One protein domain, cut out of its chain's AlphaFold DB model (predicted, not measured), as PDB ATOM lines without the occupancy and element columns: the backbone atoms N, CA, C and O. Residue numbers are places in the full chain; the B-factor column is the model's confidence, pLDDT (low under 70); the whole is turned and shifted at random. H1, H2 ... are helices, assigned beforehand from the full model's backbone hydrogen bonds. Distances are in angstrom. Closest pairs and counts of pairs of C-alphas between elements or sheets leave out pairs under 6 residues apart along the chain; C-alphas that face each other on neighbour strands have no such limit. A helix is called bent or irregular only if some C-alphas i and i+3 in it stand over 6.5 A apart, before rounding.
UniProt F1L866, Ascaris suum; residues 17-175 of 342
ATOM      1  N   PRO A  17     162.565 120.230 132.192       92.56
ATOM      2  CA  PRO A  17     163.093 121.062 133.266       92.56
ATOM      3  C   PRO A  17     162.234 120.970 134.527       92.56
ATOM      4  O   PRO A  17     161.004 120.851 134.465       92.56
ATOM      5  N   MET A  18     162.876 121.063 135.691       88.69
ATOM      6  CA  MET A  18     162.202 120.818 136.963       88.69
ATOM      7  C   MET A  18     161.096 121.836 137.258       88.69
ATOM      8  O   MET A  18     160.087 121.496 137.873       88.69
ATOM      9  N   GLU A  19     161.239 123.055 136.755       92.00
ATOM     10  CA  GLU A  19     160.244 124.118 136.834       92.00
ATOM     11  C   GLU A  19     158.958 123.741 136.090       92.00
ATOM     12  O   GLU A  19     157.861 123.979 136.593       92.00
ATOM     13  N   VAL A  20     159.084 123.101 134.921       93.88
ATOM     14  CA  VAL A  20     157.939 122.654 134.116       93.88
ATOM     15  C   VAL A  20     157.217 121.522 134.835       93.88
ATOM     16  O   VAL A  20     155.997 121.566 134.980       93.88
ATOM     17  N   VAL A  21     157.959 120.543 135.357       92.50
ATOM     18  CA  VAL A  21     157.375 119.445 136.141       92.50
ATOM     19  C   VAL A  21     156.690 119.974 137.398       92.50
ATOM     20  O   VAL A  21     155.568 119.578 137.697       92.50
ATOM     21  N   SER A  22     157.320 120.906 138.117       92.94
ATOM     22  CA  SER A  22     156.728 121.544 139.295       92.94
ATOM     23  C   SER A  22     155.427 122.269 138.953       92.94
ATOM     24  O   SER A  22     154.448 122.144 139.688       92.94
ATOM     25  N   HIS A  23     155.387 122.967 137.815       94.12
ATOM     26  CA  HIS A  23     154.175 123.621 137.341       94.12
ATOM     27  C   HIS A  23     153.076 122.609 136.992       94.12
ATOM     28  O   HIS A  23     151.938 122.793 137.411       94.12
ATOM     29  N   ILE A  24     153.411 121.505 136.320       94.50
ATOM     30  CA  ILE A  24     152.460 120.419 136.030       94.50
ATOM     31  C   ILE A  24     151.884 119.843 137.333       94.50
ATOM     32  O   ILE A  24     150.668 119.738 137.473       94.50
ATOM     33  N   LEU A  25     152.740 119.538 138.314       93.56
ATOM     34  CA  LEU A  25     152.312 119.002 139.611       93.56
ATOM     35  C   LEU A  25     151.438 119.982 140.407       93.56
ATOM     36  O   LEU A  25     150.651 119.542 141.239       93.56
ATOM     37  N   SER A  26     151.532 121.290 140.149       92.38
ATOM     38  CA  SER A  26     150.703 122.300 140.820       92.38
ATOM     39  C   SER A  26     149.223 122.275 140.414       92.38
ATOM     40  O   SER A  26     148.404 122.877 141.106       92.38
ATOM     41  N   PHE A  27     148.877 121.579 139.325       95.50
ATOM     42  CA  PHE A  27     147.491 121.373 138.894       95.50
ATOM     43  C   PHE A  27     146.830 120.144 139.527       95.50
ATOM     44  O   PHE A  27     145.623 119.969 139.375       95.50
ATOM     45  N   LEU A  28     147.602 119.298 140.212       96.62
ATOM     46  CA  LEU A  28     147.071 118.141 140.922       96.62
ATOM     47  C   LEU A  28     146.435 118.565 142.247       96.62
ATOM     48  O   LEU A  28     146.861 119.535 142.882       96.62
ATOM     49  N   THR A  29     145.446 117.792 142.694       98.06
ATOM     50  CA  THR A  29     144.964 117.866 144.078       98.06
ATOM     51  C   THR A  29     146.085 117.494 145.047       98.06
ATOM     52  O   THR A  29     147.057 116.820 144.687       98.06
ATOM     53  N   PHE A  30     145.979 117.920 146.303       98.44
ATOM     54  CA  PHE A  30     147.003 117.593 147.290       98.44
ATOM     55  C   PHE A  30     147.036 116.087 147.592       98.44
ATOM     56  O   PHE A  30     148.112 115.541 147.862       98.44
ATOM     57  N   GLU A  31     145.896 115.400 147.524       98.00
ATOM     58  CA  GLU A  31     145.804 113.938 147.582       98.00
ATOM     59  C   GLU A  31     146.595 113.266 146.449       98.00
ATOM     60  O   GLU A  31     147.495 112.467 146.719       98.00
ATOM     61  N   GLU A  32     146.355 113.650 145.193       98.12
ATOM     62  CA  GLU A  32     147.109 113.131 144.042       98.12
ATOM     63  C   GLU A  32     148.602 113.436 144.158       98.12
ATOM     64  O   GLU A  32     149.442 112.574 143.896       98.12
ATOM     65  N   LEU A  33     148.946 114.636 144.620       97.25
ATOM     66  CA  LEU A  33     150.324 115.037 144.866       97.25
ATOM     67  C   LEU A  33     150.996 114.157 145.932       97.25
ATOM     68  O   LEU A  33     152.186 113.857 145.836       97.25
ATOM     69  N   SER A  34     150.236 113.697 146.928       96.75
ATOM     70  CA  SER A  34     150.737 112.769 147.947       96.75
ATOM     71  C   SER A  34     151.058 111.400 147.348       96.75
ATOM     72  O   SER A  34     152.091 110.825 147.693       96.75
ATOM     73  N   PHE A  35     150.249 110.911 146.403       96.69
ATOM     74  CA  PHE A  35     150.536 109.676 145.661       96.69
ATOM     75  C   PHE A  35     151.682 109.837 144.658       96.69
ATOM     76  O   PHE A  35     152.499 108.927 144.500       96.69
ATOM     77  N   ALA A  36     151.805 111.012 144.038       95.00
ATOM     78  CA  ALA A  36     152.852 111.332 143.071       95.00
ATOM     79  C   ALA A  36     154.269 111.138 143.646       95.00
ATOM     80  O   ALA A  36     155.205 110.808 142.916       95.00
ATOM     81  N   ARG A  37     154.429 111.248 144.971       95.81
ATOM     82  CA  ARG A  37     155.690 110.985 145.682       95.81
ATOM     83  C   ARG A  37     156.248 109.578 145.466       95.81
ATOM     84  O   ARG A  37     157.460 109.400 145.500       95.81
ATOM     85  N   ALA A  38     155.394 108.583 145.235       95.38
ATOM     86  CA  ALA A  38     155.830 107.205 145.018       95.38
ATOM     87  C   ALA A  38     156.374 106.949 143.598       95.38
ATOM     88  O   ALA A  38     156.922 105.879 143.344       95.38
ATOM     89  N   VAL A  39     156.235 107.908 142.674       94.44
ATOM     90  CA  VAL A  39     156.566 107.720 141.252       94.44
ATOM     91  C   VAL A  39     158.074 107.777 140.998       94.44
ATOM     92  O   VAL A  39     158.628 106.913 140.324       94.44
ATOM     93  N   SER A  40     158.762 108.805 141.505       93.56
ATOM     94  CA  SER A  40     160.209 108.983 141.318       93.56
ATOM     95  C   SER A  40     160.813 109.898 142.383       93.56
ATOM     96  O   SER A  40     160.100 110.637 143.056       93.56
ATOM     97  N   LYS A  41     162.149 109.917 142.500       92.81
ATOM     98  CA  LYS A  41     162.863 110.812 143.433       92.81
ATOM     99  C   LYS A  41     162.613 112.296 143.142       92.81
ATOM    100  O   LYS A  41     162.488 113.084 144.075       92.81
ATOM    101  N   ASN A  42     162.523 112.666 141.863       92.44
ATOM    102  CA  ASN A  42     162.255 114.046 141.456       92.44
ATOM    103  C   ASN A  42     160.826 114.455 141.835       92.44
ATOM    104  O   ASN A  42     160.613 115.538 142.374       92.44
ATOM    105  N   PHE A  43     159.860 113.560 141.610       94.88
ATOM    106  CA  PHE A  43     158.475 113.781 142.018       94.88
ATOM    107  C   PHE A  43     158.341 113.859 143.538       94.88
ATOM    108  O   PHE A  43     157.665 114.762 144.019       94.88
ATOM    109  N   ASP A  44     159.009 112.983 144.299       95.44
ATOM    110  CA  ASP A  44     159.014 113.062 145.763       95.44
ATOM    111  C   ASP A  44     159.559 114.412 146.236       95.44
ATOM    112  O   ASP A  44     158.895 115.093 147.010       95.44
ATOM    113  N   ALA A  45     160.707 114.863 145.720       95.00
ATOM    114  CA  ALA A  45     161.286 116.147 146.110       95.00
ATOM    115  C   ALA A  45     160.331 117.332 145.862       95.00
ATOM    116  O   ALA A  45     160.124 118.163 146.752       95.00
ATOM    117  N   LEU A  46     159.707 117.386 144.680       95.81
ATOM    118  CA  LEU A  46     158.769 118.450 144.321       95.81
ATOM    119  C   LEU A  46     157.464 118.381 145.115       95.81
ATOM    120  O   LEU A  46     157.030 119.388 145.676       95.81
ATOM    121  N   ALA A  47     156.852 117.203 145.207       96.88
ATOM    122  CA  ALA A  47     155.606 117.010 145.933       96.88
ATOM    123  C   ALA A  47     155.775 117.288 147.432       96.88
ATOM    124  O   ALA A  47     154.936 117.962 148.022       96.88
ATOM    125  N   ARG A  48     156.895 116.869 148.043       96.62
ATOM    126  CA  ARG A  48     157.243 117.231 149.429       96.62
ATOM    127  C   ARG A  48     157.286 118.745 149.622       96.62
ATOM    128  O   ARG A  48     156.720 119.249 150.590       96.62
ATOM    129  N   SER A  49     157.952 119.461 148.713       96.56
ATOM    130  CA  SER A  49     158.060 120.923 148.767       96.56
ATOM    131  C   SER A  49     156.683 121.589 148.677       96.56
ATOM    132  O   SER A  49     156.332 122.402 149.533       96.56
ATOM    133  N   LEU A  50     155.871 121.180 147.700       97.31
ATOM    134  CA  LEU A  50     154.527 121.707 147.472       97.31
ATOM    135  C   LEU A  50     153.566 121.408 148.637       97.31
ATOM    136  O   LEU A  50     152.831 122.305 149.057       97.31
ATOM    137  N   LEU A  51     153.588 120.195 149.201       98.19
ATOM    138  CA  LEU A  51     152.758 119.815 150.354       98.19
ATOM    139  C   LEU A  51     153.137 120.606 151.610       98.19
ATOM    140  O   LEU A  51     152.259 121.159 152.274       98.19
ATOM    141  N   ASN A  52     154.435 120.724 151.908       98.06
ATOM    142  CA  ASN A  52     154.918 121.507 153.047       98.06
ATOM    143  C   ASN A  52     154.538 122.985 152.903       98.06
ATOM    144  O   ASN A  52     153.963 123.569 153.820       98.06
ATOM    145  N   ALA A  53     154.809 123.579 151.736       97.75
ATOM    146  CA  ALA A  53     154.458 124.969 151.457       97.75
ATOM    147  C   ALA A  53     152.948 125.208 151.598       97.75
ATOM    148  O   ALA A  53     152.522 126.214 152.163       97.75
ATOM    149  N   SER A  54     152.130 124.263 151.134       98.25
ATOM    150  CA  SER A  54     150.671 124.365 151.206       98.25
ATOM    151  C   SER A  54     150.138 124.235 152.630       98.25
ATOM    152  O   SER A  54     149.203 124.951 152.985       98.25
ATOM    153  N   PHE A  55     150.759 123.396 153.464       98.56
ATOM    154  CA  PHE A  55     150.435 123.307 154.886       98.56
ATOM    155  C   PHE A  55     150.681 124.640 155.608       98.56
ATOM    156  O   PHE A  55     149.793 125.135 156.298       98.56
ATOM    157  N   PHE A  56     151.833 125.280 155.392       98.31
ATOM    158  CA  PHE A  56     152.103 126.595 155.988       98.31
ATOM    159  C   PHE A  56     151.192 127.689 155.419       98.31
ATOM    160  O   PHE A  56     150.638 128.485 156.178       98.31
ATOM    161  N   ARG A  57     150.953 127.675 154.101       98.31
ATOM    162  CA  ARG A  57     150.032 128.604 153.429       98.31
ATOM    163  C   ARG A  57     148.614 128.513 153.988       98.31
ATOM    164  O   ARG A  57     147.953 129.538 154.126       98.31
ATOM    165  N   LEU A  58     148.138 127.307 154.301       98.50
ATOM    166  CA  LEU A  58     146.834 127.112 154.932       98.50
ATOM    167  C   LEU A  58     146.761 127.859 156.270       98.50
ATOM    168  O   LEU A  58     145.790 128.572 156.508       98.50
ATOM    169  N   GLY A  59     147.796 127.734 157.106       98.12
ATOM    170  CA  GLY A  59     147.885 128.440 158.385       98.12
ATOM    171  C   GLY A  59     147.830 129.959 158.237       98.12
ATOM    172  O   GLY A  59     147.027 130.609 158.903       98.12
ATOM    173  N   GLU A  60     148.626 130.519 157.324       98.38
ATOM    174  CA  GLU A  60     148.653 131.965 157.062       98.38
ATOM    175  C   GLU A  60     147.298 132.487 156.562       98.38
ATOM    176  O   GLU A  60     146.779 133.487 157.063       98.38
ATOM    177  N   GLN A  61     146.686 131.803 155.589       98.44
ATOM    178  CA  GLN A  61     145.389 132.222 155.053       98.44
ATOM    179  C   GLN A  61     144.272 132.107 156.094       98.44
ATOM    180  O   GLN A  61     143.383 132.961 156.138       98.44
ATOM    181  N   LEU A  62     144.324 131.078 156.942       98.25
ATOM    182  CA  LEU A  62     143.378 130.889 158.031       98.25
ATOM    183  C   LEU A  62     143.484 132.011 159.069       98.25
ATOM    184  O   LEU A  62     142.469 132.616 159.413       98.25
ATOM    185  N   GLU A  63     144.697 132.346 159.513       98.00
ATOM    186  CA  GLU A  63     144.933 133.429 160.474       98.00
ATOM    187  C   GLU A  63     144.430 134.779 159.941       98.00
ATOM    188  O   GLU A  63     143.705 135.502 160.636       98.00
ATOM    189  N   LEU A  64     144.740 135.094 158.680       98.06
ATOM    190  CA  LEU A  64     144.280 136.316 158.021       98.06
ATOM    191  C   LEU A  64     142.748 136.375 157.923       98.06
ATOM    192  O   LEU A  64     142.141 137.393 158.272       98.06
ATOM    193  N   ALA A  65     142.107 135.289 157.481       97.12
ATOM    194  CA  ALA A  65     140.653 135.218 157.356       97.12
ATOM    195  C   ALA A  65     139.962 135.385 158.719       97.12
ATOM    196  O   ALA A  65     139.034 136.189 158.862       97.12
ATOM    197  N   MET A  66     140.467 134.706 159.749       96.75
ATOM    198  CA  MET A  66     139.970 134.822 161.118       96.75
ATOM    199  C   MET A  66     140.144 136.223 161.689       96.75
ATOM    200  O   MET A  66     139.225 136.753 162.315       96.75
ATOM    201  N   GLY A  67     141.303 136.844 161.465       96.31
ATOM    202  CA  GLY A  67     141.567 138.220 161.875       96.31
ATOM    203  C   GLY A  67     140.573 139.206 161.262       96.31
ATOM    204  O   GLY A  67     140.101 140.113 161.949       96.31
ATOM    205  N   ASN A  68     140.197 139.006 159.998       95.56
ATOM    206  CA  ASN A  68     139.214 139.843 159.314       95.56
ATOM    207  C   ASN A  68     137.799 139.643 159.867       95.56
ATOM    208  O   ASN A  68     137.141 140.625 160.210       95.56
ATOM    209  N   VAL A  69     137.355 138.396 160.055       94.75
ATOM    210  CA  VAL A  69     136.033 138.112 160.641       94.75
ATOM    211  C   VAL A  69     135.935 138.644 162.071       94.75
ATOM    212  O   VAL A  69     134.944 139.286 162.417       94.75
ATOM    213  N   LYS A  70     136.982 138.481 162.892       93.50
ATOM    214  CA  LYS A  70     137.023 139.001 164.271       93.50
ATOM    215  C   LYS A  70     136.820 140.520 164.341       93.50
ATOM    216  O   LYS A  70     136.201 140.986 165.293       93.50
ATOM    217  N   LYS A  71     137.292 141.284 163.347       93.88
ATOM    218  CA  LYS A  71     137.081 142.745 163.261       93.88
ATOM    219  C   LYS A  71     135.639 143.124 162.910       93.88
ATOM    220  O   LYS A  71     135.198 144.202 163.288       93.88
ATOM    221  N   MET A  72     134.922 142.254 162.198       92.38
ATOM    222  CA  MET A  72     133.520 142.459 161.811       92.38
ATOM    223  C   MET A  72     132.532 142.044 162.911       92.38
ATOM    224  O   MET A  72     131.354 142.382 162.836       92.38
ATOM    225  N   LEU A  73     132.986 141.305 163.929       91.88
ATOM    226  CA  LEU A  73     132.136 140.843 165.025       91.88
ATOM    227  C   LEU A  73     131.937 141.920 166.110       91.88
ATOM    228  O   LEU A  73     132.875 142.648 166.450       91.88
ATOM    229  N   PRO A  74     130.752 141.978 166.748       91.31
ATOM    230  CA  PRO A  74     130.527 142.814 167.923       91.31
ATOM    231  C   PRO A  74     131.491 142.491 169.073       91.31
ATOM    232  O   PRO A  74     131.822 141.333 169.325       91.31
ATOM    233  N   LYS A  75     131.891 143.502 169.858       89.12
ATOM    234  CA  LYS A  75     132.780 143.295 171.019       89.12
ATOM    235  C   LYS A  75     132.125 142.478 172.142       89.12
ATOM    236  O   LYS A  75     132.813 141.714 172.817       89.12
ATOM    237  N   ARG A  76     130.814 142.617 172.369       88.44
ATOM    238  CA  ARG A  76     130.099 141.896 173.438       88.44
ATOM    239  C   ARG A  76     129.691 140.500 172.983       88.44
ATOM    240  O   ARG A  76     129.021 140.355 171.969       88.44
ATOM    241  N   GLU A  77     130.031 139.491 173.777       83.00
ATOM    242  CA  GLU A  77     129.752 138.081 173.472       83.00
ATOM    243  C   GLU A  77     128.259 137.787 173.257       83.00
ATOM    244  O   GLU A  77     127.887 137.109 172.305       83.00
ATOM    245  N   SER A  78     127.378 138.384 174.065       89.12
ATOM    246  CA  SER A  78     125.926 138.227 173.902       89.12
ATOM    247  C   SER A  78     125.407 138.710 172.542       89.12
ATOM    248  O   SER A  78     124.456 138.140 172.019       89.12
ATOM    249  N   GLN A  79     126.039 139.727 171.948       86.88
ATOM    250  CA  GLN A  79     125.688 140.234 170.618       86.88
ATOM    251  C   GLN A  79     126.294 139.381 169.501       86.88
ATOM    252  O   GLN A  79     125.697 139.273 168.432       86.88
ATOM    253  N   ARG A  80     127.454 138.752 169.741       90.88
ATOM    254  CA  ARG A  80     128.096 137.868 168.758       90.88
ATOM    255  C   ARG A  80     127.238 136.659 168.440       90.88
ATOM    256  O   ARG A  80     127.083 136.360 167.267       90.88
ATOM    257  N   ARG A  81     126.628 136.032 169.449       86.81
ATOM    258  CA  ARG A  81     125.801 134.821 169.277       86.81
ATOM    259  C   ARG A  81     124.647 134.995 168.284       86.81
ATOM    260  O   ARG A  81     124.250 134.034 167.638       86.81
ATOM    261  N   ASN A  82     124.150 136.222 168.135       86.19
ATOM    262  CA  ASN A  82     123.048 136.553 167.230       86.19
ATOM    263  C   ASN A  82     123.532 137.175 165.903       86.19
ATOM    264  O   ASN A  82     122.717 137.607 165.092       86.19
ATOM    265  N   HIS A  83     124.847 137.265 165.681       90.75
ATOM    266  CA  HIS A  83     125.436 137.913 164.511       90.75
ATOM    267  C   HIS A  83     125.450 136.993 163.280       90.75
ATOM    268  O   HIS A  83     125.709 135.790 163.388       90.75
ATOM    269  N   SER A  84     125.287 137.574 162.085       89.38
ATOM    270  CA  SER A  84     125.296 136.861 160.790       89.38
ATOM    271  C   SER A  84     126.604 136.124 160.477       89.38
ATOM    272  O   SER A  84     126.630 135.269 159.605       89.38
ATOM    273  N   LEU A  85     127.685 136.432 161.196       92.25
ATOM    274  CA  LEU A  85     128.995 135.780 161.062       92.25
ATOM    275  C   LEU A  85     129.365 134.889 162.259       92.25
ATOM    276  O   LEU A  85     130.483 134.380 162.302       92.25
ATOM    277  N   SER A  86     128.470 134.695 163.238       92.06
ATOM    278  CA  SER A  86     128.768 133.873 164.427       92.06
ATOM    279  C   SER A  86     129.154 132.449 164.041       92.06
ATOM    280  O   SER A  86     130.236 131.981 164.390       92.06
ATOM    281  N   ARG A  87     128.311 131.793 163.234       92.50
ATOM    282  CA  ARG A  87     128.532 130.418 162.775       92.50
ATOM    283  C   ARG A  87     129.807 130.310 161.950       92.50
ATOM    284  O   ARG A  87     130.571 129.372 162.118       92.50
ATOM    285  N   VAL A  88     130.057 131.289 161.079       94.88
ATOM    286  CA  VAL A  88     131.281 131.370 160.271       94.88
ATOM    287  C   VAL A  88     132.522 131.409 161.170       94.88
ATOM    288  O   VAL A  88     133.461 130.646 160.955       94.88
ATOM    289  N   ASN A  89     132.515 132.245 162.212       94.38
ATOM    290  CA  ASN A  89     133.608 132.327 163.180       94.38
ATOM    291  C   ASN A  89     133.778 131.034 163.999       94.38
ATOM    292  O   ASN A  89     134.910 130.645 164.287       94.38
ATOM    293  N   GLU A  90     132.684 130.348 164.342       93.94
ATOM    294  CA  GLU A  90     132.729 129.023 164.981       93.94
ATOM    295  C   GLU A  90     133.422 127.996 164.075       93.94
ATOM    296  O   GLU A  90     134.306 127.275 164.538       93.94
ATOM    297  N   VAL A  91     133.089 127.965 162.776       96.19
ATOM    298  CA  VAL A  91     133.733 127.043 161.821       96.19
ATOM    299  C   VAL A  91     135.219 127.354 161.682       96.19
ATOM    300  O   VAL A  91     136.040 126.443 161.746       96.19
ATOM    301  N   TYR A  92     135.578 128.632 161.539       97.00
ATOM    302  CA  TYR A  92     136.976 129.049 161.477       97.00
ATOM    303  C   TYR A  92     137.763 128.621 162.722       97.00
ATOM    304  O   TYR A  92     138.855 128.078 162.594       97.00
ATOM    305  N   SER A  93     137.192 128.799 163.915       96.25
ATOM    306  CA  SER A  93     137.821 128.385 165.181       96.25
ATOM    307  C   SER A  93     138.006 126.863 165.259       96.25
ATOM    308  O   SER A  93     139.024 126.365 165.747       96.25
ATOM    309  N   ALA A  94     137.043 126.097 164.741       96.88
ATOM    310  CA  ALA A  94     137.155 124.645 164.655       96.88
ATOM    311  C   ALA A  94     138.227 124.203 163.639       96.88
ATOM    312  O   ALA A  94     138.984 123.269 163.915       96.88
ATOM    313  N   LEU A  95     138.333 124.893 162.498       97.94
ATOM    314  CA  LEU A  95     139.383 124.662 161.505       97.94
ATOM    315  C   LEU A  95     140.773 125.018 162.062       97.94
ATOM    316  O   LEU A  95     141.709 124.245 161.881       97.94
ATOM    317  N   GLU A  96     140.898 126.115 162.816       98.19
ATOM    318  CA  GLU A  96     142.133 126.511 163.519       98.19
ATOM    319  C   GLU A  96     142.568 125.444 164.520       98.19
ATOM    320  O   GLU A  96     143.735 125.056 164.556       98.19
ATOM    321  N   THR A  97     141.616 124.892 165.276       98.25
ATOM    322  CA  THR A  97     141.885 123.786 166.201       98.25
ATOM    323  C   THR A  97     142.432 122.564 165.458       98.25
ATOM    324  O   THR A  97     143.387 121.937 165.918       98.25
ATOM    325  N   ARG A  98     141.872 122.230 164.287       98.25
ATOM    326  CA  ARG A  98     142.361 121.114 163.464       98.25
ATOM    327  C   ARG A  98     143.744 121.377 162.882       98.25
ATOM    328  O   ARG A  98     144.609 120.514 162.998       98.25
ATOM    329  N   TYR A  99     143.983 122.573 162.356       98.50
ATOM    330  CA  TYR A  99     145.302 122.988 161.891       98.50
ATOM    331  C   TYR A  99     146.354 122.921 163.012       98.50
ATOM    332  O   TYR A  99     147.445 122.393 162.806       98.50
ATOM    333  N   ALA A 100     146.018 123.373 164.223       98.50
ATOM    334  CA  ALA A 100     146.917 123.321 165.372       98.50
ATOM    335  C   ALA A 100     147.266 121.880 165.785       98.50
ATOM    336  O   ALA A 100     148.428 121.602 166.075       98.50
ATOM    337  N   LEU A 101     146.293 120.959 165.782       98.19
ATOM    338  CA  LEU A 101     146.533 119.533 166.046       98.19
ATOM    339  C   LEU A 101     147.510 118.933 165.029       98.19
ATOM    340  O   LEU A 101     148.523 118.360 165.422       98.19
ATOM    341  N   LEU A 102     147.271 119.167 163.739       98.44
ATOM    342  CA  LEU A 102     148.179 118.741 162.670       98.44
ATOM    343  C   LEU A 102     149.571 119.366 162.829       98.44
ATOM    344  O   LEU A 102     150.582 118.692 162.646       98.44
ATOM    345  N   GLY A 103     149.641 120.640 163.218       97.75
ATOM    346  CA  GLY A 103     150.897 121.324 163.513       97.75
ATOM    347  C   GLY A 103     151.671 120.657 164.649       97.75
ATOM    348  O   GLY A 103     152.876 120.460 164.530       97.75
ATOM    349  N   MET A 104     150.994 120.244 165.723       96.69
ATOM    350  CA  MET A 104     151.634 119.522 166.828       96.69
ATOM    351  C   MET A 104     152.183 118.155 166.396       96.69
ATOM    352  O   MET A 104     153.249 117.752 166.871       96.69
ATOM    353  N   THR A 105     151.499 117.466 165.483       96.88
ATOM    354  CA  THR A 105     151.933 116.162 164.964       96.88
ATOM    355  C   THR A 105     153.097 116.298 163.984       96.88
ATOM    356  O   THR A 105     154.151 115.695 164.182       96.88
ATOM    357  N   PHE A 106     152.939 117.113 162.940       97.62
ATOM    358  CA  PHE A 106     153.823 117.082 161.774       97.62
ATOM    359  C   PHE A 106     154.926 118.137 161.793       97.62
ATOM    360  O   PHE A 106     155.999 117.889 161.246       97.62
ATOM    361  N   ARG A 107     154.706 119.308 162.405       95.50
ATOM    362  CA  ARG A 107     155.554 120.484 162.146       95.50
ATOM    363  C   ARG A 107     157.022 120.267 162.494       95.50
ATOM    364  O   ARG A 107     157.873 120.533 161.659       95.50
ATOM    365  N   LYS A 108     157.310 119.688 163.663       95.00
ATOM    366  CA  LYS A 108     158.693 119.365 164.061       95.00
ATOM    367  C   LYS A 108     159.401 118.476 163.031       95.00
ATOM    368  O   LYS A 108     160.570 118.663 162.741       95.00
ATOM    369  N   HIS A 109     158.672 117.531 162.435       95.44
ATOM    370  CA  HIS A 109     159.237 116.592 161.474       95.44
ATOM    371  C   HIS A 109     159.484 117.219 160.106       95.44
ATOM    372  O   HIS A 109     160.427 116.805 159.430       95.44
ATOM    373  N   ILE A 110     158.653 118.198 159.736       96.31
ATOM    374  CA  ILE A 110     158.812 119.023 158.539       96.31
ATOM    375  C   ILE A 110     160.029 119.933 158.692       96.31
ATOM    376  O   ILE A 110     160.868 119.960 157.795       96.31
ATOM    377  N   ASP A 111     160.139 120.621 159.830       94.44
ATOM    378  CA  ASP A 111     161.226 121.559 160.123       94.44
ATOM    379  C   ASP A 111     162.591 120.836 160.195       94.44
ATOM    380  O   ASP A 111     163.578 121.333 159.659       94.44
ATOM    381  N   ASP A 112     162.632 119.620 160.755       93.88
ATOM    382  CA  ASP A 112     163.834 118.767 160.807       93.88
ATOM    383  C   ASP A 112     164.118 118.014 159.485       93.88
ATOM    384  O   ASP A 112     165.003 117.156 159.425       93.88
ATOM    385  N   GLU A 113     163.320 118.246 158.436       91.94
ATOM    386  CA  GLU A 113     163.324 117.532 157.143       91.94
ATOM    387  C   GLU A 113     163.134 115.999 157.230       91.94
ATOM    388  O   GLU A 113     163.174 115.291 156.215       91.94
ATOM    389  N   SER A 114     162.868 115.462 158.425       91.69
ATOM    390  CA  SER A 114     162.708 114.026 158.688       91.69
ATOM    391  C   SER A 114     161.490 113.418 157.985       91.69
ATOM    392  O   SER A 114     161.542 112.271 157.539       91.69
ATOM    393  N   CYS A 115     160.413 114.190 157.830       94.25
ATOM    394  CA  CYS A 115     159.211 113.805 157.100       94.25
ATOM    395  C   CYS A 115     158.518 115.060 156.564       94.25
ATOM    396  O   CYS A 115     158.478 116.077 157.243       94.25
ATOM    397  N   CYS A 116     157.968 115.010 155.353       95.88
ATOM    398  CA  CYS A 116     157.107 116.091 154.877       95.88
ATOM    399  C   CYS A 116     155.687 115.935 155.437       95.88
ATOM    400  O   CYS A 116     155.331 114.898 156.000       95.88
ATOM    401  N   PHE A 117     154.839 116.931 155.207       98.06
ATOM    402  CA  PHE A 117     153.407 116.764 155.376       98.06
ATOM    403  C   PHE A 117     152.897 115.673 154.420       98.06
ATOM    404  O   PHE A 117     153.169 115.719 153.221       98.06
ATOM    405  N   ILE A 118     152.209 114.663 154.953       95.81
ATOM    406  CA  ILE A 118     151.823 113.452 154.202       95.81
ATOM    407  C   ILE A 118     150.353 113.432 153.784       95.81
ATOM    408  O   ILE A 118     149.964 112.636 152.936       95.81
ATOM    409  N   ALA A 119     149.525 114.254 154.423       97.56
ATOM    410  CA  ALA A 119     148.082 114.095 154.399       97.56
ATOM    411  C   ALA A 119     147.439 115.018 153.362       97.56
ATOM    412  O   ALA A 119     146.686 115.919 153.715       97.56
ATOM    413  N   GLY A 120     147.742 114.816 152.080       98.12
ATOM    414  CA  GLY A 120     147.237 115.666 150.997       98.12
ATOM    415  C   GLY A 120     145.732 115.920 151.050       98.12
ATOM    416  O   GLY A 120     145.305 117.070 151.048       98.12
ATOM    417  N   LYS A 121     144.944 114.863 151.257       98.38
ATOM    418  CA  LYS A 121     143.485 114.951 151.369       98.38
ATOM    419  C   LYS A 121     143.004 115.919 152.461       98.38
ATOM    420  O   LYS A 121     142.021 116.625 152.278       98.38
ATOM    421  N   VAL A 122     143.737 116.031 153.573       98.56
ATOM    422  CA  VAL A 122     143.450 117.004 154.643       98.56
ATOM    423  C   VAL A 122     143.598 118.442 154.139       98.56
ATOM    424  O   VAL A 122     142.809 119.300 154.526       98.56
ATOM    425  N   LEU A 123     144.579 118.725 153.274       98.44
ATOM    426  CA  LEU A 123     144.741 120.054 152.673       98.44
ATOM    427  C   LEU A 123     143.612 120.361 151.693       98.44
ATOM    428  O   LEU A 123     143.093 121.475 151.733       98.44
ATOM    429  N   ASP A 124     143.222 119.394 150.856       98.31
ATOM    430  CA  ASP A 124     142.114 119.566 149.909       98.31
ATOM    431  C   ASP A 124     140.835 119.978 150.651       98.31
ATOM    432  O   ASP A 124     140.251 121.024 150.353       98.31
ATOM    433  N   GLU A 125     140.470 119.233 151.700       98.38
ATOM    434  CA  GLU A 125     139.296 119.555 152.511       98.38
ATOM    435  C   GLU A 125     139.460 120.879 153.269       98.38
ATOM    436  O   GLU A 125     138.546 121.703 153.297       98.38
ATOM    437  N   ALA A 126     140.631 121.158 153.850       98.31
ATOM    438  CA  ALA A 126     140.848 122.400 154.590       98.31
ATOM    439  C   ALA A 126     140.723 123.647 153.701       98.31
ATOM    440  O   ALA A 126     140.084 124.624 154.101       98.31
ATOM    441  N   PHE A 127     141.295 123.624 152.492       98.31
ATOM    442  CA  PHE A 127     141.155 124.724 151.537       98.31
ATOM    443  C   PHE A 127     139.723 124.829 150.994       98.31
ATOM    444  O   PHE A 127     139.239 125.948 150.808       98.31
ATOM    445  N   ALA A 128     139.014 123.712 150.803       97.44
ATOM    446  CA  ALA A 128     137.601 123.722 150.422       97.44
ATOM    447  C   ALA A 128     136.723 124.388 151.497       97.44
ATOM    448  O   ALA A 128     135.915 125.272 151.183       97.44
ATOM    449  N   VAL A 129     136.938 124.049 152.774       97.38
ATOM    450  CA  VAL A 129     136.276 124.702 153.914       97.38
ATOM    451  C   VAL A 129     136.613 126.188 153.949       97.38
ATOM    452  O   VAL A 129     135.709 127.022 154.006       97.38
ATOM    453  N   LEU A 130     137.896 126.541 153.861       97.31
ATOM    454  CA  LEU A 130     138.352 127.929 153.891       97.31
ATOM    455  C   LEU A 130     137.712 128.767 152.773       97.31
ATOM    456  O   LEU A 130     137.230 129.875 153.014       97.31
ATOM    457  N   ASN A 131     137.660 128.237 151.550       96.75
ATOM    458  CA  ASN A 131     137.055 128.920 150.410       96.75
ATOM    459  C   ASN A 131     135.535 129.075 150.580       96.75
ATOM    460  O   ASN A 131     134.983 130.146 150.321       96.75
ATOM    461  N   THR A 132     134.864 128.040 151.090       95.88
ATOM    462  CA  THR A 132     133.432 128.083 151.417       95.88
ATOM    463  C   THR A 132     133.138 129.176 152.441       95.88
ATOM    464  O   THR A 132     132.265 130.014 152.213       95.88
ATOM    465  N   LEU A 133     133.915 129.244 153.526       96.06
ATOM    466  CA  LEU A 133     133.755 130.271 154.555       96.06
ATOM    467  C   LEU A 133     134.031 131.676 154.019       96.06
ATOM    468  O   LEU A 133     133.271 132.598 154.308       96.06
ATOM    469  N   ASN A 134     135.063 131.852 153.193       95.81
ATOM    470  CA  ASN A 134     135.333 133.131 152.538       95.81
ATOM    471  C   ASN A 134     134.161 133.587 151.656       95.81
ATOM    472  O   ASN A 134     133.826 134.772 151.641       95.81
ATOM    473  N   ASN A 135     133.502 132.664 150.953       95.06
ATOM    474  CA  ASN A 135     132.313 132.975 150.160       95.06
ATOM    475  C   ASN A 135     131.109 133.340 151.039       95.06
ATOM    476  O   ASN A 135     130.419 134.312 150.732       95.06
ATOM    477  N   CYS A 136     130.904 132.641 152.159       94.50
ATOM    478  CA  CYS A 136     129.895 132.998 153.159       94.50
ATOM    479  C   CYS A 136     130.113 134.417 153.707       94.50
ATOM    480  O   CYS A 136     129.173 135.207 153.744       94.50
ATOM    481  N   VAL A 137     131.357 134.784 154.051       94.75
ATOM    482  CA  VAL A 137     131.695 136.145 154.513       94.75
ATOM    483  C   VAL A 137     131.375 137.184 153.438       94.75
ATOM    484  O   VAL A 137     130.736 138.189 153.740       94.75
ATOM    485  N   LYS A 138     131.767 136.941 152.180       94.12
ATOM    486  CA  LYS A 138     131.512 137.866 151.059       94.12
ATOM    487  C   LYS A 138     130.021 138.088 150.797       94.12
ATOM    488  O   LYS A 138     129.631 139.195 150.447       94.12
ATOM    489  N   ARG A 139     129.202 137.045 150.946       93.50
ATOM    490  CA  ARG A 139     127.745 137.103 150.737       93.50
ATOM    491  C   ARG A 139     126.960 137.478 151.994       93.50
ATOM    492  O   ARG A 139     125.754 137.668 151.912       93.50
ATOM    493  N   ASN A 140     127.635 137.603 153.138       89.56
ATOM    494  CA  ASN A 140     127.014 137.765 154.452       89.56
ATOM    495  C   ASN A 140     125.971 136.663 154.751       89.56
ATOM    496  O   ASN A 140     124.901 136.922 155.301       89.56
ATOM    497  N   GLU A 141     126.296 135.428 154.362       88.69
ATOM    498  CA  GLU A 141     125.451 134.241 154.500       88.69
ATOM    499  C   GLU A 141     125.981 133.313 155.596       88.69
ATOM    500  O   GLU A 141     127.191 133.170 155.785       88.69
ATOM    501  N   GLN A 142     125.071 132.628 156.290       86.19
ATOM    502  CA  GLN A 142     125.440 131.590 157.249       86.19
ATOM    503  C   GLN A 142     125.630 130.244 156.530       86.19
ATOM    504  O   GLN A 142     124.792 129.871 155.703       86.19
ATOM    505  N   PRO A 143     126.670 129.465 156.870       86.81
ATOM    506  CA  PRO A 143     126.796 128.095 156.393       86.81
ATOM    507  C   PRO A 143     125.655 127.244 156.965       86.81
ATOM    508  O   PRO A 143     125.456 127.207 158.182       86.81
ATOM    509  N   ARG A 144     124.904 126.565 156.087       77.50
ATOM    510  CA  ARG A 144     123.719 125.769 156.464       77.50
ATOM    511  C   ARG A 144     124.087 124.589 157.372       77.50
ATOM    512  O   ARG A 144     123.493 124.427 158.434       77.50
ATOM    513  N   GLU A 145     125.127 123.838 157.012       84.94
ATOM    514  CA  GLU A 145     125.526 122.592 157.687       84.94
ATOM    515  C   GLU A 145     126.995 122.628 158.130       84.94
ATOM    516  O   GLU A 145     127.883 121.982 157.582       84.94
ATOM    517  N   THR A 146     127.272 123.393 159.187       84.62
ATOM    518  CA  THR A 146     128.623 123.524 159.773       84.62
ATOM    519  C   THR A 146     129.273 122.194 160.154       84.62
ATOM    520  O   THR A 146     130.485 122.044 160.030       84.62
ATOM    521  N   GLN A 147     128.484 121.244 160.664       85.75
ATOM    522  CA  GLN A 147     129.010 119.950 161.098       85.75
ATOM    523  C   GLN A 147     129.441 119.081 159.921       85.75
ATOM    524  O   GLN A 147     130.406 118.337 160.065       85.75
ATOM    525  N   GLU A 148     128.760 119.198 158.783       89.25
ATOM    526  CA  GLU A 148     129.104 118.481 157.556       89.25
ATOM    527  C   GLU A 148     130.343 119.092 156.917       89.25
ATOM    528  O   GLU A 148     131.290 118.371 156.628       89.25
ATOM    529  N   LEU A 149     130.407 120.427 156.857       89.56
ATOM    530  CA  LEU A 149     131.579 121.146 156.360       89.56
ATOM    531  C   LEU A 149     132.861 120.780 157.128       89.56
ATOM    532  O   LEU A 149     133.945 120.741 156.561       89.56
ATOM    533  N   LEU A 150     132.746 120.502 158.429       94.69
ATOM    534  CA  LEU A 150     133.880 120.092 159.255       94.69
ATOM    535  C   LEU A 150     134.090 118.576 159.300       94.69
ATOM    536  O   LEU A 150     135.103 118.137 159.834       94.69
ATOM    537  N   LYS A 151     133.153 117.757 158.820       95.88
ATOM    538  CA  LYS A 151     133.205 116.306 159.019       95.88
ATOM    539  C   LYS A 151     134.461 115.708 158.392       95.88
ATOM    540  O   LYS A 151     135.258 115.110 159.108       95.88
ATOM    541  N   ASP A 152     134.680 115.970 157.113       95.75
ATOM    542  CA  ASP A 152     135.758 115.327 156.366       95.75
ATOM    543  C   ASP A 152     137.129 115.809 156.853       95.75
ATOM    544  O   ASP A 152     138.013 114.999 157.131       95.75
ATOM    545  N   ILE A 153     137.286 117.114 157.113       96.50
ATOM    546  CA  ILE A 153     138.532 117.634 157.694       96.50
ATOM    547  C   ILE A 153     138.814 117.028 159.074       96.50
ATOM    548  O   ILE A 153     139.972 116.780 159.412       96.50
ATOM    549  N   ARG A 154     137.784 116.756 159.883       97.75
ATOM    550  CA  ARG A 154     137.953 116.096 161.183       97.75
ATOM    551  C   ARG A 154     138.411 114.652 161.020       97.75
ATOM    552  O   ARG A 154     139.371 114.266 161.689       97.75
ATOM    553  N   ASP A 155     137.735 113.898 160.166       98.00
ATOM    554  CA  ASP A 155     137.955 112.466 159.993       98.00
ATOM    555  C   ASP A 155     139.328 112.218 159.357       98.00
ATOM    556  O   ASP A 155     140.160 111.523 159.944       98.00
ATOM    557  N   TYR A 156     139.644 112.907 158.256       98.38
ATOM    558  CA  TYR A 156     140.952 112.798 157.610       98.38
ATOM    559  C   TYR A 156     142.096 113.292 158.498       98.38
ATOM    560  O   TYR A 156     143.164 112.684 158.493       98.38
ATOM    561  N   SER A 157     141.901 114.357 159.293       98.44
ATOM    562  CA  SER A 157     142.944 114.800 160.233       98.44
ATOM    563  C   SER A 157     143.234 113.731 161.282       98.44
ATOM    564  O   SER A 157     144.396 113.482 161.588       98.44
ATOM    565  N   SER A 158     142.193 113.109 161.846       98.38
ATOM    566  CA  SER A 158     142.361 112.039 162.833       98.38
ATOM    567  C   SER A 158     143.084 110.838 162.223       98.38
ATOM    568  O   SER A 158     144.093 110.409 162.776       98.38
ATOM    569  N   MET A 159     142.646 110.379 161.045       98.38
ATOM    570  CA  MET A 159     143.296 109.280 160.322       98.38
ATOM    571  C   MET A 159     144.762 109.581 159.997       98.38
ATOM    572  O   MET A 159     145.622 108.718 160.138       98.38
ATOM    573  N   ALA A 160     145.067 110.810 159.574       98.25
ATOM    574  CA  ALA A 160     146.428 111.219 159.248       98.25
ATOM    575  C   ALA A 160     147.355 111.196 160.468       98.25
ATOM    576  O   ALA A 160     148.498 110.755 160.359       98.25
ATOM    577  N   MET A 161     146.878 111.686 161.615       98.56
ATOM    578  CA  MET A 161     147.656 111.688 162.855       98.56
ATOM    579  C   MET A 161     147.882 110.265 163.373       98.56
ATOM    580  O   MET A 161     149.013 109.923 163.696       98.56
ATOM    581  N   GLU A 162     146.841 109.429 163.374       98.06
ATOM    582  CA  GLU A 162     146.928 108.016 163.767       98.06
ATOM    583  C   GLU A 162     147.911 107.251 162.874       98.06
ATOM    584  O   GLU A 162     148.867 106.658 163.366       98.06
ATOM    585  N   TYR A 163     147.768 107.367 161.549       97.62
ATOM    586  CA  TYR A 163     148.690 106.742 160.603       97.62
ATOM    587  C   TYR A 163     150.134 107.220 160.793       97.62
ATOM    588  O   TYR A 163     151.075 106.428 160.709       97.62
ATOM    589  N   PHE A 164     150.332 108.514 161.056       97.31
ATOM    590  CA  PHE A 164     151.661 109.037 161.330       97.31
ATOM    591  C   PHE A 164     152.260 108.415 162.592       97.31
ATOM    592  O   PHE A 164     153.394 107.939 162.539       97.31
ATOM    593  N   ASP A 165     151.516 108.399 163.695       95.75
ATOM    594  CA  ASP A 165     151.995 107.902 164.984       95.75
ATOM    595  C   ASP A 165     152.250 106.387 164.968       95.75
ATOM    596  O   ASP A 165     153.231 105.932 165.558       95.75
ATOM    597  N   GLU A 166     151.426 105.614 164.257       96.00
ATOM    598  CA  GLU A 166     151.547 104.155 164.180       96.00
ATOM    599  C   GLU A 166     152.592 103.691 163.162       96.00
ATOM    600  O   GLU A 166     153.390 102.802 163.456       96.00
ATOM    601  N   GLN A 167     152.619 104.297 161.971       95.06
ATOM    602  CA  GLN A 167     153.349 103.733 160.830       95.06
ATOM    603  C   GLN A 167     154.615 104.511 160.478       95.06
ATOM    604  O   GLN A 167     155.581 103.927 159.984       95.06
ATOM    605  N   ILE A 168     154.646 105.823 160.721       93.75
ATOM    606  CA  ILE A 168     155.751 106.679 160.271       93.75
ATOM    607  C   ILE A 168     156.677 107.031 161.428       93.75
ATOM    608  O   ILE A 168     157.878 106.762 161.355       93.75
ATOM    609  N   ALA A 169     156.149 107.604 162.508       92.81
ATOM    610  CA  ALA A 169     156.922 108.072 163.649       92.81
ATOM    611  C   ALA A 169     157.882 107.009 164.223       92.81
ATOM    612  O   ALA A 169     159.030 107.372 164.514       92.81
ATOM    613  N   PRO A 170     157.516 105.711 164.324       92.25
ATOM    614  CA  PRO A 170     158.437 104.682 164.805       92.25
ATOM    615  C   PRO A 170     159.667 104.527 163.906       92.25
ATOM    616  O   PRO A 170     160.782 104.428 164.411       92.25
ATOM    617  N   THR A 171     159.490 104.599 162.583       91.00
ATOM    618  CA  THR A 171     160.592 104.475 161.611       91.00
ATOM    619  C   THR A 171     161.547 105.669 161.645       91.00
ATOM    620  O   THR A 171     162.744 105.521 161.392       91.00
ATOM    621  N   LEU A 172     161.047 106.852 162.018       86.31
ATOM    622  CA  LEU A 172     161.862 108.057 162.179       86.31
ATOM    623  C   LEU A 172     162.716 108.006 163.454       86.31
ATOM    624  O   LEU A 172     163.833 108.521 163.465       86.31
ATOM    625  N   ARG A 173     162.214 107.367 164.521       70.94
ATOM    626  CA  ARG A 173     162.894 107.237 165.825       70.94
ATOM    627  C   ARG A 173     164.069 106.256 165.799       70.94
ATOM    628  O   ARG A 173     164.964 106.377 166.627       70.94
ATOM    629  N   THR A 174     164.092 105.310 164.860       60.47
ATOM    630  CA  THR A 174     165.166 104.306 164.727       60.47
ATOM    631  C   THR A 174     166.464 104.878 164.137       60.47
ATOM    632  O   THR A 174     167.495 104.208 164.157       60.47
ATOM    633  N   ARG A 175     166.466 106.124 163.639       56.41
ATOM    634  CA  ARG A 175     167.707 106.823 163.275       56.41
ATOM    635  C   ARG A 175     168.450 107.256 164.546       56.41
ATOM    636  O   ARG A 175     168.139 108.274 165.148       56.41
TER     637      ARG A 175
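What this domain is: This is residues 17 to 175 of the 342 residues of a protein of Ascaris suum (UniProt F1L866). Long helices H3, H5, H6 and H8 form an up-and-down bundle, each running against the one before it in the chain, with H3 and H8 on opposite sides of the pair H5 and H6. Short H2 packs on H3 and H6 near one end, with H1 close by, while H4 lies past the other end, where the chain turns from H3 to H5. The printed part has 159 residues with eight named helices, H1 to H8 in order, and no named strand; its class is all helix. It is compact, with a radius of gyration of the C-alphas of 17.6 A and spans of 54 by 36 by 24 A.

How they stand to each other: H1, residues 18 to 25, touches no helix. H2, residues 30 to 36, is close to H1 but not clearly touching, the closest C-alphas being those of Leu 25 and Leu 33 at 6.9 A. H3, residues 41 to 72, forms a helical hairpin with H2, touching it with residues 43 to 51 alone; the closest C-alphas, of Leu 33 and Ala 47, are 5.7 A apart. H4, residues 77 to 80, touches no helix. H5, residues 86 to 111, touches H3 at a tilt of 34 degrees, only just shallow, opposite ways; the closest C-alphas are those of Met 66 and Tyr 92, 6.5 A apart. H6, residues 120 to 139, is the hub, touching four helices. It forms a helical hairpin with H5, where C-alphas of Val 88 and Leu 133 come closest at 6.3 A. It touches H3 at a shallow tilt of 28 degrees, the same way, with the C-alphas of Phe 55 and Leu 123 closest at 6.9 A. It touches H2 with residues 120 to 124 alone, the C-alphas of Glu 31 and Gly 120 being closest at 4.1 A. H7, residues 146 to 149, touches no helix. H8, residues 151 to 173, touches H6, with the C-alphas of Glu 125 and Ile 153 closest at 5.6 A. It touches H5 at a shallow tilt of 13 degrees, the same way, with the C-alphas of Thr 105 and Met 161 closest at 6.5 A. H3 and H8 are apart. Every O i to N i+4 pair is within hydrogen-bond range in H1, H2, H3 and H6, against 20 of 22 in H5 and 16 of 19 in H8; H4 and H7 are too short for such a pair.

Where its parts are: H1 begins at C-alpha 18 (162.202, 120.818, 136.963). H3 measures 46.9 A from first to last C-alpha, H5 35.0 A, H6 29.0 A and H8 31.8 A. H5 is irregular, with C-alphas 105 and 108 7.5 A apart, and has a kink of 50 degrees near residue 105. H8 is only just irregular, with C-alphas 166 and 169 6.7 A apart, and ends at C-alpha 173 (162.894, 107.237, 165.825).

The domain as a whole: The C-alphas farthest apart, of Pro 17 and Ser 78, are 57.7 A apart. The printed part has no cut and no long link. Mean pLDDT of the printed part is 94.2; residues 174 to 175 are under 70.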